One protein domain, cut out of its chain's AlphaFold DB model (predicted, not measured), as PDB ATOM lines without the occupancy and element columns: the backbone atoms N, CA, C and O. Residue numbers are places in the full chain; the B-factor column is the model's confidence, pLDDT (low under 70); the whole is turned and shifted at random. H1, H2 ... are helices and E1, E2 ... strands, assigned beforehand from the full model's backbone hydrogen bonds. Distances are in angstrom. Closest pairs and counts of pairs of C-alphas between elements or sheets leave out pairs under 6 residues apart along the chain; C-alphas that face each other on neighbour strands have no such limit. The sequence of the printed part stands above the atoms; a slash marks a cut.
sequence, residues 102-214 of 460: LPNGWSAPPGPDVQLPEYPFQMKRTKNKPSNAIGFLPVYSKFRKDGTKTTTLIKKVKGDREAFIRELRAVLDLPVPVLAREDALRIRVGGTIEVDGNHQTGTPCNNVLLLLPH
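AT A GLANCE: This is residues 102 to 214 of the 460 residues of the protein "Predicted protein" of Phaeodactylum tricornutum (strain CCAP 1055/1) (UniProt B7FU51). This domain has little regular structure: one helix, H1, with the strand pair E1 E3 near its first residues and hairpin E6 E7 near its last, only grazes the sheet E2 E5 E4. The named elements, in the order E1 E2 E3 H1 E4 E5 E6 E7, hold only 38 of 113 printed residues; the class is mixed, the sheets antiparallel. It is compact, radius of gyration of the C-alphas 14.7 A, spanning 43 by 33 by 27 A.

IN THESE COORDINATES: E1 is residues 121 to 123, starting at C-alpha 121 (7.488, -25.932, -14.252). Then come E2, 151 to 154; E3, 157 to 159; H1, 161 to 171, 15.1 A long; E4, 185 to 188; E5, 192 to 196, 13.1 A; E6, 199 to 202; E7, 210 to 213, ending at C-alpha 213 (-13.374, -19.057, -16.870).

HOW THE PARTS SIT: Within hydrogen-bond range are N 152 and O 195 of E2 and E5, 2.8 A; N 194 and O 186 of hairpin E4 and E5, 2.7 A; N 122 and O 158 of E1 and E3, 2.8 A; N 202 and O 210 of E6 and E7, 2.9 A. In H1 every O i to N i+4 pair is within range. The closest C-alphas of H1 and E1 are Phe 164 and Phe 121, 6.3 A.

THE WHOLE: The printed part has no cut. Links E1 to E2 and H1 to E4 are long. pLDDT is under 70 in 102 to 107, 125 to 150 and 200 to 214.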
ATOM      1  N   LEU A 102      -8.773  -9.241  -6.033       68.25
ATOM      2  CA  LEU A 102      -8.907  -7.831  -5.719       68.25
ATOM      3  C   LEU A 102      -9.519  -7.077  -6.918       68.25
ATOM      4  O   LEU A 102      -9.335  -7.505  -8.064       68.25
ATOM      5  N   PRO A 103     -10.168  -5.914  -6.701       63.09
ATOM      6  CA  PRO A 103     -10.818  -5.123  -7.758       63.09
ATOM      7  C   PRO A 103      -9.903  -4.720  -8.923       63.09
ATOM      8  O   PRO A 103     -10.346  -4.493 -10.045       63.09
ATOM      9  N   ASN A 104      -8.595  -4.659  -8.681       61.34
ATOM     10  CA  ASN A 104      -7.581  -4.384  -9.695       61.34
ATOM     11  C   ASN A 104      -7.224  -5.619 -10.561       61.34
ATOM     12  O   ASN A 104      -6.333  -5.527 -11.409       61.34
ATOM     13  N   GLY A 105      -7.883  -6.765 -10.353       58.66
ATOM     14  CA  GLY A 105      -7.642  -8.029 -11.055       58.66
ATOM     15  C   GLY A 105      -6.486  -8.852 -10.483       58.66
ATOM     16  O   GLY A 105      -5.884  -9.645 -11.208       58.66
ATOM     17  N   TRP A 106      -6.134  -8.638  -9.213       63.97
ATOM     18  CA  TRP A 106      -4.982  -9.272  -8.569       63.97
ATOM     19  C   TRP A 106      -5.383 -10.268  -7.499       63.97
ATOM     20  O   TRP A 106      -6.195  -9.949  -6.648       63.97
ATOM     21  N   SER A 107      -4.712 -11.416  -7.445       66.31
ATOM     22  CA  SER A 107      -4.680 -12.221  -6.222       66.31
ATOM     23  C   SER A 107      -3.458 -11.846  -5.396       66.31
ATOM     24  O   SER A 107      -2.341 -11.801  -5.925       66.31
ATOM     25  N   ALA A 108      -3.654 -11.624  -4.097       71.19
ATOM     26  CA  ALA A 108      -2.543 -11.562  -3.154       71.19
ATOM     27  C   ALA A 108      -1.757 -12.892  -3.195       71.19
ATOM     28  O   ALA A 108      -2.362 -13.950  -3.420       71.19
ATOM     29  N   PRO A 109      -0.417 -12.869  -3.047       71.75
ATOM     30  CA  PRO A 109       0.332 -14.096  -2.812       71.75
ATOM     31  C   PRO A 109      -0.149 -14.744  -1.501       71.75
ATOM     32  O   PRO A 109      -0.576 -14.018  -0.601       71.75
ATOM     33  N   PRO A 110      -0.088 -16.080  -1.377       79.00
ATOM     34  CA  PRO A 110      -0.375 -16.748  -0.128       79.00
ATOM     35  C   PRO A 110       0.591 -16.235   0.939       79.00
ATOM     36  O   PRO A 110       1.711 -15.806   0.630       79.00
ATOM     37  N   GLY A 111       0.130 -16.255   2.188       81.06
ATOM     38  CA  GLY A 111       0.956 -15.883   3.329       81.06
ATOM     39  C   GLY A 111       2.231 -16.734   3.412       81.06
ATOM     40  O   GLY A 111       2.291 -17.815   2.820       81.06
ATOM     41  N   PRO A 112       3.249 -16.268   4.155       84.31
ATOM     42  CA  PRO A 112       4.513 -16.989   4.331       84.31
ATOM     43  C   PRO A 112       4.339 -18.403   4.913       84.31
ATOM     44  O   PRO A 112       5.218 -19.241   4.734       84.31
ATOM     45  N   ASP A 113       3.200 -18.675   5.553       87.00
ATOM     46  CA  ASP A 113       2.881 -19.955   6.192       87.00
ATOM     47  C   ASP A 113       2.463 -21.056   5.198       87.00
ATOM     48  O   ASP A 113       2.396 -22.231   5.560       87.00
ATOM     49  N   VAL A 114       2.186 -20.711   3.934       85.00
ATOM     50  CA  VAL A 114       1.747 -21.679   2.917       85.00
ATOM     51  C   VAL A 114       2.957 -22.266   2.193       85.00
ATOM     52  O   VAL A 114       3.593 -21.609   1.365       85.00
ATOM     53  N   GLN A 115       3.252 -23.537   2.463       85.38
ATOM     54  CA  GLN A 115       4.290 -24.277   1.747       85.38
ATOM     55  C   GLN A 115       3.814 -24.618   0.329       85.38
ATOM     56  O   GLN A 115       2.830 -25.331   0.137       85.38
ATOM     57  N   LEU A 116       4.512 -24.094  -0.680       81.56
ATOM     58  CA  LEU A 116       4.229 -24.396  -2.081       81.56
ATOM     59  C   LEU A 116       4.894 -25.728  -2.472       81.56
ATOM     60  O   LEU A 116       6.102 -25.866  -2.269       81.56
ATOM     61  N   PRO A 117       4.156 -26.679  -3.077       85.81
ATOM     62  CA  PRO A 117       4.741 -27.865  -3.690       85.81
ATOM     63  C   PRO A 117       5.781 -27.481  -4.746       85.81
ATOM     64  O   PRO A 117       5.668 -26.440  -5.402       85.81
ATOM     65  N   GLU A 118       6.784 -28.331  -4.948       88.38
ATOM     66  CA  GLU A 118       7.732 -28.146  -6.040       88.38
ATOM     67  C   GLU A 118       7.117 -28.649  -7.352       88.38
ATOM     68  O   GLU A 118       6.878 -29.838  -7.543       88.38
ATOM     69  N   TYR A 119       6.838 -27.718  -8.264       90.00
ATOM     70  CA  TYR A 119       6.303 -28.026  -9.587       90.00
ATOM     71  C   TYR A 119       7.444 -28.217 -10.594       90.00
ATOM     72  O   TYR A 119       8.430 -27.473 -10.550       90.00
ATOM     73  N   PRO A 120       7.297 -29.123 -11.583       94.12
ATOM     74  CA  PRO A 120       8.311 -29.324 -12.621       94.12
ATOM     75  C   PRO A 120       8.406 -28.140 -13.596       94.12
ATOM     76  O   PRO A 120       9.295 -28.093 -14.447       94.12
ATOM     77  N   PHE A 121       7.500 -27.167 -13.485       93.62
ATOM     78  CA  PHE A 121       7.488 -25.932 -14.252       93.62
ATOM     79  C   PHE A 121       7.390 -24.708 -13.344       93.62
ATOM     80  O   PHE A 121       6.860 -24.742 -12.239       93.62
ATOM     81  N   GLN A 122       7.892 -23.584 -13.844       86.69
ATOM     82  CA  GLN A 122       7.908 -22.307 -13.145       86.69
ATOM     83  C   GLN A 122       7.508 -21.183 -14.093       86.69
ATOM     84  O   GLN A 122       7.946 -21.128 -15.244       86.69
ATOM     85  N   MET A 123       6.731 -20.225 -13.596       82.06
ATOM     86  CA  MET A 123       6.329 -19.046 -14.360       82.06
ATOM     87  C   MET A 123       6.874 -17.778 -13.723       82.06
ATOM     88  O   MET A 123       6.639 -17.502 -12.549       82.06
ATOM     89  N   LYS A 124       7.590 -16.971 -14.516       76.81
ATOM     90  CA  LYS A 124       8.119 -15.678 -14.057       76.81
ATOM     91  C   LYS A 124       7.339 -14.505 -14.632       76.81
ATOM     92  O   LYS A 124       7.033 -14.460 -15.823       76.81
ATOM     93  N   ARG A 125       7.135 -13.480 -13.801       68.56
ATOM     94  CA  ARG A 125       6.518 -12.209 -14.206       68.56
ATOM     95  C   ARG A 125       7.341 -11.475 -15.282       68.56
ATOM     96  O   ARG A 125       8.573 -11.593 -15.396       68.56
ATOM     97  N   THR A 126       6.663 -10.684 -16.110       64.06
ATOM     98  CA  THR A 126       7.309  -9.774 -17.070       64.06
ATOM     99  C   THR A 126       7.727  -8.483 -16.364       64.06
ATOM    100  O   THR A 126       6.878  -7.786 -15.830       64.06
ATOM    101  N   LYS A 127       9.034  -8.170 -16.355       53.78
ATOM    102  CA  LYS A 127       9.617  -7.021 -15.632       53.78
ATOM    103  C   LYS A 127       9.376  -5.652 -16.295       53.78
ATOM    104  O   LYS A 127       9.537  -4.642 -15.631       53.78
ATOM    105  N   ASN A 128       8.988  -5.606 -17.572       55.72
ATOM    106  CA  ASN A 128       9.041  -4.374 -18.367       55.72
ATOM    107  C   ASN A 128       7.633  -3.919 -18.777       55.72
ATOM    108  O   ASN A 128       7.182  -4.238 -19.879       55.72
ATOM    109  N   LYS A 129       6.943  -3.180 -17.904       59.69
ATOM    110  CA  LYS A 129       5.854  -2.290 -18.328       59.69
ATOM    111  C   LYS A 129       6.340  -0.836 -18.326       59.69
ATOM    112  O   LYS A 129       7.173  -0.495 -17.484       59.69
ATOM    113  N   PRO A 130       5.835   0.017 -19.239       49.06
ATOM    114  CA  PRO A 130       5.982   1.461 -19.085       49.06
ATOM    115  C   PRO A 130       5.377   1.870 -17.733       49.06
ATOM    116  O   PRO A 130       4.404   1.248 -17.316       49.06
ATOM    117  N   SER A 131       5.982   2.860 -17.068       56.25
ATOM    118  CA  SER A 131       5.625   3.413 -15.744       56.25
ATOM    119  C   SER A 131       5.965   2.608 -14.477       56.25
ATOM    120  O   SER A 131       5.411   2.899 -13.422       56.25
ATOM    121  N   ASN A 132       6.894   1.639 -14.514       54.34
ATOM    122  CA  ASN A 132       7.300   0.874 -13.315       54.34
ATOM    123  C   ASN A 132       6.136   0.165 -12.589       54.34
ATOM    124  O   ASN A 132       6.286  -0.255 -11.444       54.34
ATOM    125  N   ALA A 133       4.988  -0.025 -13.251       53.84
ATOM    126  CA  ALA A 133       3.871  -0.777 -12.699       53.84
ATOM    127  C   ALA A 133       4.295  -2.241 -12.492       53.84
ATOM    128  O   ALA A 133       4.361  -3.041 -13.434       53.84
ATOM    129  N   ILE A 134       4.632  -2.577 -11.247       45.22
ATOM    130  CA  ILE A 134       5.053  -3.910 -10.838       45.22
ATOM    131  C   ILE A 134       3.868  -4.854 -11.039       45.22
ATOM    132  O   ILE A 134       2.887  -4.770 -10.319       45.22
ATOM    133  N   GLY A 135       4.003  -5.780 -11.994       47.78
ATOM    134  CA  GLY A 135       3.513  -7.153 -11.843       47.78
ATOM    135  C   GLY A 135       2.281  -7.606 -12.631       47.78
ATOM    136  O   GLY A 135       1.599  -8.524 -12.191       47.78
ATOM    137  N   PHE A 136       2.069  -7.127 -13.851       48.50
ATOM    138  CA  PHE A 136       1.183  -7.884 -14.740       48.50
ATOM    139  C   PHE A 136       1.703  -9.319 -14.907       48.50
ATOM    140  O   PHE A 136       2.893  -9.549 -15.168       48.50
ATOM    141  N   LEU A 137       0.793 -10.283 -14.761       54.12
ATOM    142  CA  LEU A 137       0.992 -11.623 -15.290       54.12
ATOM    143  C   LEU A 137       1.374 -11.518 -16.770       54.12
ATOM    144  O   LEU A 137       0.975 -10.567 -17.446       54.12
ATOM    145  N   PRO A 138       2.114 -12.489 -17.320       52.34
ATOM    146  CA  PRO A 138       2.477 -12.486 -18.734       52.34
ATOM    147  C   PRO A 138       1.275 -12.626 -19.696       52.34
ATOM    148  O   PRO A 138       1.514 -12.801 -20.891       52.34
ATOM    149  N   VAL A 139       0.039 -12.516 -19.183       54.06
ATOM    150  CA  VAL A 139      -1.253 -12.498 -19.869       54.06
ATOM    151  C   VAL A 139      -1.567 -11.137 -20.447       54.06
ATOM    152  O   VAL A 139      -1.929 -10.189 -19.760       54.06
ATOM    153  N   TYR A 140      -1.439 -11.069 -21.767       53.41
ATOM    154  CA  TYR A 140      -1.959  -9.974 -22.565       53.41
ATOM    155  C   TYR A 140      -3.253 -10.439 -23.227       53.41
ATOM    156  O   TYR A 140      -3.218 -11.409 -23.983       53.41
ATOM    157  N   SER A 141      -4.352  -9.718 -23.013       54.75
ATOM    158  CA  SER A 141      -5.543  -9.796 -23.859       54.75
ATOM    159  C   SER A 141      -5.324  -8.893 -25.076       54.75
ATOM    160  O   SER A 141      -5.343  -7.663 -24.960       54.75
ATOM    161  N   LYS A 142      -5.044  -9.460 -26.256       48.44
ATOM    162  CA  LYS A 142      -4.848  -8.646 -27.469       48.44
ATOM    163  C   LYS A 142      -6.181  -8.400 -28.174       48.44
ATOM    164  O   LYS A 142      -6.703  -9.290 -28.831       48.44
ATOM    165  N   PHE A 143      -6.663  -7.160 -28.136       47.09
ATOM    166  CA  PHE A 143      -7.745  -6.695 -29.004       47.09
ATOM    167  C   PHE A 143      -7.179  -6.314 -30.382       47.09
ATOM    168  O   PHE A 143      -6.174  -5.606 -30.476       47.09
ATOM    169  N   ARG A 144      -7.787  -6.802 -31.471       45.44
ATOM    170  CA  ARG A 144      -7.518  -6.316 -32.837       45.44
ATOM    171  C   ARG A 144      -8.784  -5.693 -33.414       45.44
ATOM    172  O   ARG A 144      -9.876  -6.205 -33.192       45.44
ATOM    173  N   LYS A 145      -8.585  -4.603 -34.159       37.91
ATOM    174  CA  LYS A 145      -9.594  -3.637 -34.610       37.91
ATOM    175  C   LYS A 145     -10.646  -4.202 -35.589       37.91
ATOM    176  O   LYS A 145     -11.705  -3.609 -35.698       37.91
ATOM    177  N   ASP A 146     -10.421  -5.377 -36.195       45.22
ATOM    178  CA  ASP A 146     -11.227  -5.859 -37.341       45.22
ATOM    179  C   ASP A 146     -11.838  -7.271 -37.168       45.22
ATOM    180  O   ASP A 146     -12.094  -7.984 -38.141       45.22
ATOM    181  N   GLY A 147     -12.049  -7.724 -35.929       48.75
ATOM    182  CA  GLY A 147     -12.664  -9.026 -35.634       48.75
ATOM    183  C   GLY A 147     -12.062  -9.656 -34.385       48.75
ATOM    184  O   GLY A 147     -11.012 -10.299 -34.432       48.75
ATOM    185  N   THR A 148     -12.714  -9.429 -33.252       52.00
ATOM    186  CA  THR A 148     -12.223  -9.683 -31.896       52.00
ATOM    187  C   THR A 148     -12.134 -11.175 -31.583       52.00
ATOM    188  O   THR A 148     -13.096 -11.797 -31.146       52.00
ATOM    189  N   LYS A 149     -10.948 -11.764 -31.774       60.75
ATOM    190  CA  LYS A 149     -10.589 -13.009 -31.093       60.75
ATOM    191  C   LYS A 149      -9.875 -12.646 -29.796       60.75
ATOM    192  O   LYS A 149      -8.756 -12.138 -29.846       60.75
ATOM    193  N   THR A 150     -10.520 -12.881 -28.661       69.12
ATOM    194  CA  THR A 150      -9.876 -12.724 -27.355       69.12
ATOM    195  C   THR A 150      -8.917 -13.889 -27.160       69.12
ATOM    196  O   THR A 150      -9.334 -15.042 -27.239       69.12
ATOM    197  N   THR A 151      -7.628 -13.598 -26.990       78.38
ATOM    198  CA  THR A 151      -6.610 -14.614 -26.709       78.38
ATOM    199  C   THR A 151      -5.764 -14.192 -25.519       78.38
ATOM    200  O   THR A 151      -5.314 -13.044 -25.452       78.38
ATOM    201  N   THR A 152      -5.511 -15.136 -24.619       81.25
ATOM    202  CA  THR A 152      -4.633 -15.007 -23.454       81.25
ATOM    203  C   THR A 152      -3.229 -15.481 -23.835       81.25
ATOM    204  O   THR A 152      -3.043 -16.617 -24.258       81.25
ATOM    205  N   LEU A 153      -2.216 -14.614 -23.723       83.38
ATOM    206  CA  LEU A 153      -0.812 -14.984 -23.980       83.38
ATOM    207  C   LEU A 153      -0.114 -15.413 -22.690       83.38
ATOM    208  O   LEU A 153      -0.218 -14.729 -21.701       83.38
ATOM    209  N   ILE A 154       0.675 -16.473 -22.671       86.44
ATOM    210  CA  ILE A 154       1.447 -16.908 -21.508       86.44
ATOM    211  C   ILE A 154       2.919 -16.954 -21.918       86.44
ATOM    212  O   ILE A 154       3.306 -17.608 -22.885       86.44
ATOM    213  N   LYS A 155       3.762 -16.213 -21.197       85.94
ATOM    214  CA  LYS A 155       5.198 -16.057 -21.479       85.94
ATOM    215  C   LYS A 155       6.033 -16.494 -20.281       85.94
ATOM    216  O   LYS A 155       5.560 -16.486 -19.152       85.94
ATOM    217  N   LYS A 156       7.318 -16.769 -20.537       87.44
ATOM    218  CA  LYS A 156       8.342 -17.068 -19.517       87.44
ATOM    219  C   LYS A 156       8.039 -18.298 -18.648       87.44
ATOM    220  O   LYS A 156       8.369 -18.302 -17.461       87.44
ATOM    221  N   VAL A 157       7.470 -19.338 -19.255       90.25
ATOM    222  CA  VAL A 157       7.407 -20.677 -18.654       90.25
ATOM    223  C   VAL A 157       8.801 -21.312 -18.732       90.25
ATOM    224  O   VAL A 157       9.405 -21.372 -19.810       90.25
ATOM    225  N   LYS A 158       9.332 -21.735 -17.586       90.88
ATOM    226  CA  LYS A 158      10.577 -22.500 -17.421       90.88
ATOM    227  C   LYS A 158      10.247 -23.900 -16.891       90.88
ATOM    228  O   LYS A 158       9.201 -24.062 -16.277       90.88
ATOM    229  N   GLY A 159      11.145 -24.865 -17.082       94.50
ATOM    230  CA  GLY A 159      10.930 -26.261 -16.677       94.50
ATOM    231  C   GLY A 159      10.173 -27.076 -17.729       94.50
ATOM    232  O   GLY A 159      10.255 -26.759 -18.921       94.50
ATOM    233  N   ASP A 160       9.455 -28.109 -17.290       95.25
ATOM    234  CA  ASP A 160       8.698 -29.026 -18.144       95.25
ATOM    235  C   ASP A 160       7.433 -28.359 -18.713       95.25
ATOM    236  O   ASP A 160       6.428 -28.131 -18.035       95.25
ATOM    237  N   ARG A 161       7.489 -28.031 -20.006       92.81
ATOM    238  CA  ARG A 161       6.389 -27.365 -20.712       92.81
ATOM    239  C   ARG A 161       5.216 -28.294 -20.996       92.81
ATOM    240  O   ARG A 161       4.101 -27.797 -21.123       92.81
ATOM    241  N   GLU A 162       5.449 -29.592 -21.133       94.38
ATOM    242  CA  GLU A 162       4.384 -30.547 -21.437       94.38
ATOM    243  C   GLU A 162       3.535 -30.798 -20.199       94.38
ATOM    244  O   GLU A 162       2.307 -30.730 -20.283       94.38
ATOM    245  N   ALA A 163       4.180 -30.961 -19.038       94.00
ATOM    246  CA  ALA A 163       3.496 -30.990 -17.748       94.00
ATOM    247  C   ALA A 163       2.667 -29.713 -17.528       94.00
ATOM    248  O   ALA A 163       1.501 -29.793 -17.144       94.00
ATOM    249  N   PHE A 164       3.225 -28.541 -17.865       93.75
ATOM    250  CA  PHE A 164       2.496 -27.275 -17.782       93.75
ATOM    251  C   PHE A 164       1.266 -27.238 -18.695       93.75
ATOM    252  O   PHE A 164       0.196 -26.842 -18.253       93.75
ATOM    253  N   ILE A 165       1.390 -27.640 -19.965       93.75
ATOM    254  CA  ILE A 165       0.270 -27.634 -20.921       93.75
ATOM    255  C   ILE A 165      -0.812 -28.638 -20.515       93.75
ATOM    256  O   ILE A 165      -1.995 -28.347 -20.672       93.75
ATOM    257  N   ARG A 166      -0.428 -29.806 -19.992       93.81
ATOM    258  CA  ARG A 166      -1.372 -30.815 -19.500       93.81
ATOM    259  C   ARG A 166      -2.188 -30.280 -18.330       93.81
ATOM    260  O   ARG A 166      -3.412 -30.336 -18.370       93.81
ATOM    261  N   GLU A 167      -1.513 -29.690 -17.350       93.44
ATOM    262  CA  GLU A 167      -2.166 -29.061 -16.203       93.44
ATOM    263  C   GLU A 167      -3.038 -27.873 -16.641       93.44
ATOM    264  O   GLU A 167      -4.174 -27.735 -16.203       93.44
ATOM    265  N   LEU A 168      -2.558 -27.058 -17.585       91.81
ATOM    266  CA  LEU A 168      -3.304 -25.938 -18.161       91.81
ATOM    267  C   LEU A 168      -4.623 -26.380 -18.804       91.81
ATOM    268  O   LEU A 168      -5.631 -25.691 -18.671       91.81
ATOM    269  N   ARG A 169      -4.607 -27.514 -19.513       93.06
ATOM    270  CA  ARG A 169      -5.805 -28.111 -20.113       93.06
ATOM    271  C   ARG A 169      -6.773 -28.605 -19.050       93.06
ATOM    272  O   ARG A 169      -7.950 -28.296 -19.165       93.06
ATOM    273  N   ALA A 170      -6.272 -29.310 -18.035       91.25
ATOM    274  CA  ALA A 170      -7.081 -29.817 -16.927       91.25
ATOM    275  C   ALA A 170      -7.750 -28.693 -16.127       91.25
ATOM    276  O   ALA A 170      -8.902 -28.806 -15.747       91.25
ATOM    277  N   VAL A 171      -7.048 -27.581 -15.909       88.19
ATOM    278  CA  VAL A 171      -7.577 -26.430 -15.163       88.19
ATOM    279  C   VAL A 171      -8.650 -25.662 -15.942       88.19
ATOM    280  O   VAL A 171      -9.556 -25.092 -15.342       88.19
ATOM    281  N   LEU A 172      -8.535 -25.614 -17.268       87.88
ATOM    282  CA  LEU A 172      -9.455 -24.885 -18.143       87.88
ATOM    283  C   LEU A 172     -10.543 -25.761 -18.778       87.88
ATOM    284  O   LEU A 172     -11.279 -25.264 -19.633       87.88
ATOM    285  N   ASP A 173     -10.579 -27.052 -18.453       90.38
ATOM    286  CA  ASP A 173     -11.401 -28.052 -19.138       90.38
ATOM    287  C   ASP A 173     -11.252 -28.005 -20.675       90.38
ATOM    288  O   ASP A 173     -12.218 -28.109 -21.432       90.38
ATOM    289  N   LEU A 174     -10.016 -27.828 -21.169       89.75
ATOM    290  CA  LEU A 174      -9.738 -27.778 -22.608       89.75
ATOM    291  C   LEU A 174      -9.462 -29.176 -23.184       89.75
ATOM    292  O   LEU A 174      -8.388 -29.729 -22.917       89.75
ATOM    293  N   PRO A 175     -10.341 -29.715 -24.054       91.44
ATOM    294  CA  PRO A 175     -10.138 -31.017 -24.686       91.44
ATOM    295  C   PRO A 175      -8.836 -31.091 -25.487       91.44
ATOM    296  O   PRO A 175      -8.396 -30.100 -26.083       91.44
ATOM    297  N   VAL A 176      -8.238 -32.285 -25.555       91.62
ATOM    298  CA  VAL A 176      -7.107 -32.541 -26.458       91.62
ATOM    299  C   VAL A 176      -7.629 -32.530 -27.898       91.62
ATOM    300  O   VAL A 176      -8.548 -33.285 -28.226       91.62
ATOM    301  N   PRO A 177      -7.114 -31.653 -28.778       89.12
ATOM    302  CA  PRO A 177      -7.618 -31.572 -30.136       89.12
ATOM    303  C   PRO A 177      -7.144 -32.778 -30.946       89.12
ATOM    304  O   PRO A 177      -5.978 -33.162 -30.899       89.12
ATOM    305  N   VAL A 178      -8.017 -33.282 -31.812       86.50
ATOM    306  CA  VAL A 178      -7.653 -34.323 -32.788       86.50
ATOM    307  C   VAL A 178      -6.647 -33.798 -33.823       86.50
ATOM    308  O   VAL A 178      -5.834 -34.540 -34.367       86.50
ATOM    309  N   LEU A 179      -6.670 -32.488 -34.103       83.69
ATOM    310  CA  LEU A 179      -5.768 -31.834 -35.048       83.69
ATOM    311  C   LEU A 179      -5.081 -30.630 -34.402       83.69
ATOM    312  O   LEU A 179      -5.748 -29.694 -33.972       83.69
ATOM    313  N   ALA A 180      -3.749 -30.565 -34.482       83.31
ATOM    314  CA  ALA A 180      -2.944 -29.478 -33.903       83.31
ATOM    315  C   ALA A 180      -3.365 -28.053 -34.343       83.31
ATOM    316  O   ALA A 180      -3.136 -27.076 -33.639       83.31
ATOM    317  N   ARG A 181      -4.002 -27.901 -35.512       81.19
ATOM    318  CA  ARG A 181      -4.500 -26.599 -36.007       81.19
ATOM    319  C   ARG A 181      -5.797 -26.126 -35.337       81.19
ATOM    320  O   ARG A 181      -6.102 -24.934 -35.391       81.19
ATOM    321  N   GLU A 182      -6.572 -27.055 -34.786       84.56
ATOM    322  CA  GLU A 182      -7.847 -26.817 -34.091       84.56
ATOM    323  C   GLU A 182      -7.637 -26.640 -32.581       84.56
ATOM    324  O   GLU A 182      -8.591 -26.381 -31.858       84.56
ATOM    325  N   ASP A 183      -6.386 -26.711 -32.122       90.75
ATOM    326  CA  ASP A 183      -6.033 -26.512 -30.727       90.75
ATOM    327  C   ASP A 183      -6.381 -25.097 -30.249       90.75
ATOM    328  O   ASP A 183      -6.003 -24.094 -30.879       90.75
ATOM    329  N   ALA A 184      -7.084 -25.043 -29.115       90.25
ATOM    330  CA  ALA A 184      -7.327 -23.820 -28.359       90.25
ATOM    331  C   ALA A 184      -6.027 -23.293 -27.732       90.25
ATOM    332  O   ALA A 184      -5.920 -22.099 -27.453       90.25
ATOM    333  N   LEU A 185      -5.031 -24.169 -27.547       92.88
ATOM    334  CA  LEU A 185      -3.685 -23.825 -27.112       92.88
ATOM    335  C   LEU A 185      -2.723 -23.797 -28.299       92.88
ATOM    336  O   LEU A 185      -2.624 -24.745 -29.067       92.88
ATOM    337  N   ARG A 186      -1.965 -22.713 -28.465       92.44
ATOM    338  CA  ARG A 186      -0.992 -22.586 -29.561       92.44
ATOM    339  C   ARG A 186       0.349 -22.104 -29.058       92.44
ATOM    340  O   ARG A 186       0.444 -21.046 -28.452       92.44
ATOM    341  N   ILE A 187       1.414 -22.832 -29.372       92.19
ATOM    342  CA  ILE A 187       2.777 -22.406 -29.049       92.19
ATOM    343  C   ILE A 187       3.321 -21.573 -30.214       92.19
ATOM    344  O   ILE A 187       3.445 -22.052 -31.339       92.19
ATOM    345  N   ARG A 188       3.651 -20.306 -29.956       90.06
ATOM    346  CA  ARG A 188       4.292 -19.412 -30.928       90.06
ATOM    347  C   ARG A 188       5.806 -19.578 -30.957       90.06
ATOM    348  O   ARG A 188       6.437 -19.966 -29.971       90.06
ATOM    349  N   VAL A 189       6.390 -19.146 -32.076       85.75
ATOM    350  CA  VAL A 189       7.837 -18.930 -32.218       85.75
ATOM    351  C   VAL A 189       8.314 -18.023 -31.076       85.75
ATOM    352  O   VAL A 189       7.769 -16.938 -30.869       85.75
ATOM    353  N   GLY A 190       9.278 -18.502 -30.284       85.88
ATOM    354  CA  GLY A 190       9.743 -17.840 -29.056       85.88
ATOM    355  C   GLY A 190       9.163 -18.396 -27.748       85.88
ATOM    356  O   GLY A 190       9.404 -17.823 -26.688       85.88
ATOM    357  N   GLY A 191       8.403 -19.497 -27.792       87.62
ATOM    358  CA  GLY A 191       7.935 -20.208 -26.593       87.62
ATOM    359  C   GLY A 191       6.822 -19.489 -25.822       87.62
ATOM    360  O   GLY A 191       6.633 -19.744 -24.637       87.62
ATOM    361  N   THR A 192       6.108 -18.568 -26.476       89.62
ATOM    362  CA  THR A 192       4.877 -17.974 -25.929       89.62
ATOM    363  C   THR A 192       3.717 -18.923 -26.201       89.62
ATOM    364  O   THR A 192       3.516 -19.309 -27.348       89.62
ATOM    365  N   ILE A 193       2.957 -19.274 -25.172       91.94
ATOM    366  CA  ILE A 193       1.755 -20.106 -25.285       91.94
ATOM    367  C   ILE A 193       0.561 -19.165 -25.451       91.94
ATOM    368  O   ILE A 193       0.452 -18.179 -24.737       91.94
ATOM    369  N   GLU A 194      -0.319 -19.411 -26.407       90.06
ATOM    370  CA  GLU A 194      -1.568 -18.673 -26.586       90.06
ATOM    371  C   GLU A 194      -2.732 -19.569 -26.225       90.06
ATOM    372  O   GLU A 194      -2.752 -20.723 -26.639       90.06
ATOM    373  N   VAL A 195      -3.700 -19.021 -25.506       90.75
ATOM    374  CA  VAL A 195      -4.951 -19.681 -25.156       90.75
ATOM    375  C   VAL A 195      -6.088 -18.903 -25.799       90.75
ATOM    376  O   VAL A 195      -6.179 -17.684 -25.637       90.75
ATOM    377  N   ASP A 196      -6.943 -19.588 -26.544       85.12
ATOM    378  CA  ASP A 196      -8.164 -19.008 -27.091       85.12
ATOM    379  C   ASP A 196      -9.190 -18.751 -25.975       85.12
ATOM    380  O   ASP A 196      -9.494 -19.640 -25.184       85.12
ATOM    381  N   GLY A 197      -9.738 -17.534 -25.922       79.88
ATOM    382  CA  GLY A 197     -10.669 -17.085 -24.883       79.88
ATOM    383  C   GLY A 197     -10.083 -16.002 -23.973       79.88
ATOM    384  O   GLY A 197      -8.901 -15.660 -24.054       79.88
ATOM    385  N   ASN A 198     -10.942 -15.424 -23.128       71.75
ATOM    386  CA  ASN A 198     -10.528 -14.508 -22.068       71.75
ATOM    387  C   ASN A 198     -10.376 -15.288 -20.765       71.75
ATOM    388  O   ASN A 198     -11.350 -15.484 -20.041       71.75
ATOM    389  N   HIS A 199      -9.160 -15.743 -20.491       70.69
ATOM    390  CA  HIS A 199      -8.875 -16.528 -19.294       70.69
ATOM    391  C   HIS A 199      -8.086 -15.682 -18.305       70.69
ATOM    392  O   HIS A 199      -7.032 -15.141 -18.660       70.69
ATOM    393  N   GLN A 200      -8.602 -15.558 -17.082       60.38
ATOM    394  CA  GLN A 200      -7.920 -14.853 -16.003       60.38
ATOM    395  C   GLN A 200      -6.976 -15.819 -15.291       60.38
ATOM    396  O   GLN A 200      -7.398 -16.864 -14.803       60.38
ATOM    397  N   THR A 201      -5.690 -15.473 -15.249       55.25
ATOM    398  CA  THR A 201      -4.676 -16.210 -14.485       55.25
ATOM    399  C   THR A 201      -4.478 -15.561 -13.127       55.25
ATOM    400  O   THR A 201      -4.245 -14.359 -13.080       55.25
ATOM    401  N   GLY A 202      -4.445 -16.337 -12.051       50.91
ATOM    402  CA  GLY A 202      -3.799 -15.952 -10.798       50.91
ATOM    403  C   GLY A 202      -2.468 -16.690 -10.670       50.91
ATOM    404  O   GLY A 202      -2.429 -17.906 -10.840       50.91
ATOM    405  N   THR A 203      -1.370 -15.979 -10.387       41.62
ATOM    406  CA  THR A 203      -0.143 -16.621  -9.885       41.62
ATOM    407  C   THR A 203       0.285 -15.943  -8.591       41.62
ATOM    408  O   THR A 203       0.527 -14.722  -8.616       41.62
ATOM    409  N   PRO A 204       0.483 -16.693  -7.499       41.75
ATOM    410  CA  PRO A 204       1.262 -16.184  -6.393       41.75
ATOM    411  C   PRO A 204       2.717 -15.989  -6.819       41.75
ATOM    412  O   PRO A 204       3.159 -16.483  -7.862       41.75
ATOM    413  N   CYS A 205       3.468 -15.229  -6.034       35.06
ATOM    414  CA  CYS A 205       4.904 -15.077  -6.216       35.06
ATOM    415  C   CYS A 205       5.563 -16.469  -6.341       35.06
ATOM    416  O   CYS A 205       5.590 -17.218  -5.379       35.06
ATOM    417  N   ASN A 206       6.078 -16.781  -7.539       41.19
ATOM    418  CA  ASN A 206       6.799 -18.006  -7.911       41.19
ATOM    419  C   ASN A 206       6.028 -19.345  -7.770       41.19
ATOM    420  O   ASN A 206       6.259 -20.070  -6.814       41.19
ATOM    421  N   ASN A 207       5.274 -19.736  -8.818       42.41
ATOM    422  CA  ASN A 207       5.220 -21.117  -9.379       42.41
ATOM    423  C   ASN A 207       3.866 -21.833  -9.576       42.41
ATOM    424  O   ASN A 207       3.905 -22.973 -10.018       42.41
ATOM    425  N   VAL A 208       2.685 -21.225  -9.408       40.50
ATOM    426  CA  VAL A 208       1.421 -21.951  -9.708       40.50
ATOM    427  C   VAL A 208       0.444 -21.108 -10.505       40.50
ATOM    428  O   VAL A 208       0.214 -19.951 -10.167       40.50
ATOM    429  N   LEU A 209      -0.113 -21.688 -11.567       42.44
ATOM    430  CA  LEU A 209      -1.152 -21.084 -12.390       42.44
ATOM    431  C   LEU A 209      -2.516 -21.641 -11.970       42.44
ATOM    432  O   LEU A 209      -2.744 -22.843 -12.070       42.44
ATOM    433  N   LEU A 210      -3.430 -20.770 -11.552       45.75
ATOM    434  CA  LEU A 210      -4.861 -21.069 -11.563       45.75
ATOM    435  C   LEU A 210      -5.490 -20.237 -12.672       45.75
ATOM    436  O   LEU A 210      -5.323 -19.016 -12.714       45.75
ATOM    437  N   LEU A 211      -6.148 -20.918 -13.599       48.38
ATOM    438  CA  LEU A 211      -6.908 -20.318 -14.673       48.38
ATOM    439  C   LEU A 211      -8.379 -20.592 -14.418       48.38
ATOM    440  O   LEU A 211      -8.753 -21.744 -14.249       48.38
ATOM    441  N   LEU A 212      -9.202 -19.550 -14.389       42.00
ATOM    442  CA  LEU A 212     -10.644 -19.730 -14.302       42.00
ATOM    443  C   LEU A 212     -11.357 -19.087 -15.488       42.00
ATOM    444  O   LEU A 212     -10.940 -18.011 -15.948       42.00
ATOM    445  N   PRO A 213     -12.450 -19.711 -15.965       37.03
ATOM    446  CA  PRO A 213     -13.374 -19.057 -16.870       37.03
ATOM    447  C   PRO A 213     -14.014 -17.858 -16.159       37.03
ATOM    448  O   PRO A 213     -14.500 -17.955 -15.033       37.03
ATOM    449  N   HIS A 214     -14.008 -16.701 -16.818       36.78
ATOM    450  CA  HIS A 214     -14.657 -15.502 -16.299       36.78
ATOM    451  C   HIS A 214     -16.183 -15.651 -16.383       36.78
ATOM    452  O   HIS A 214     -16.786 -15.318 -17.404       36.78
TER     453      HIS A 214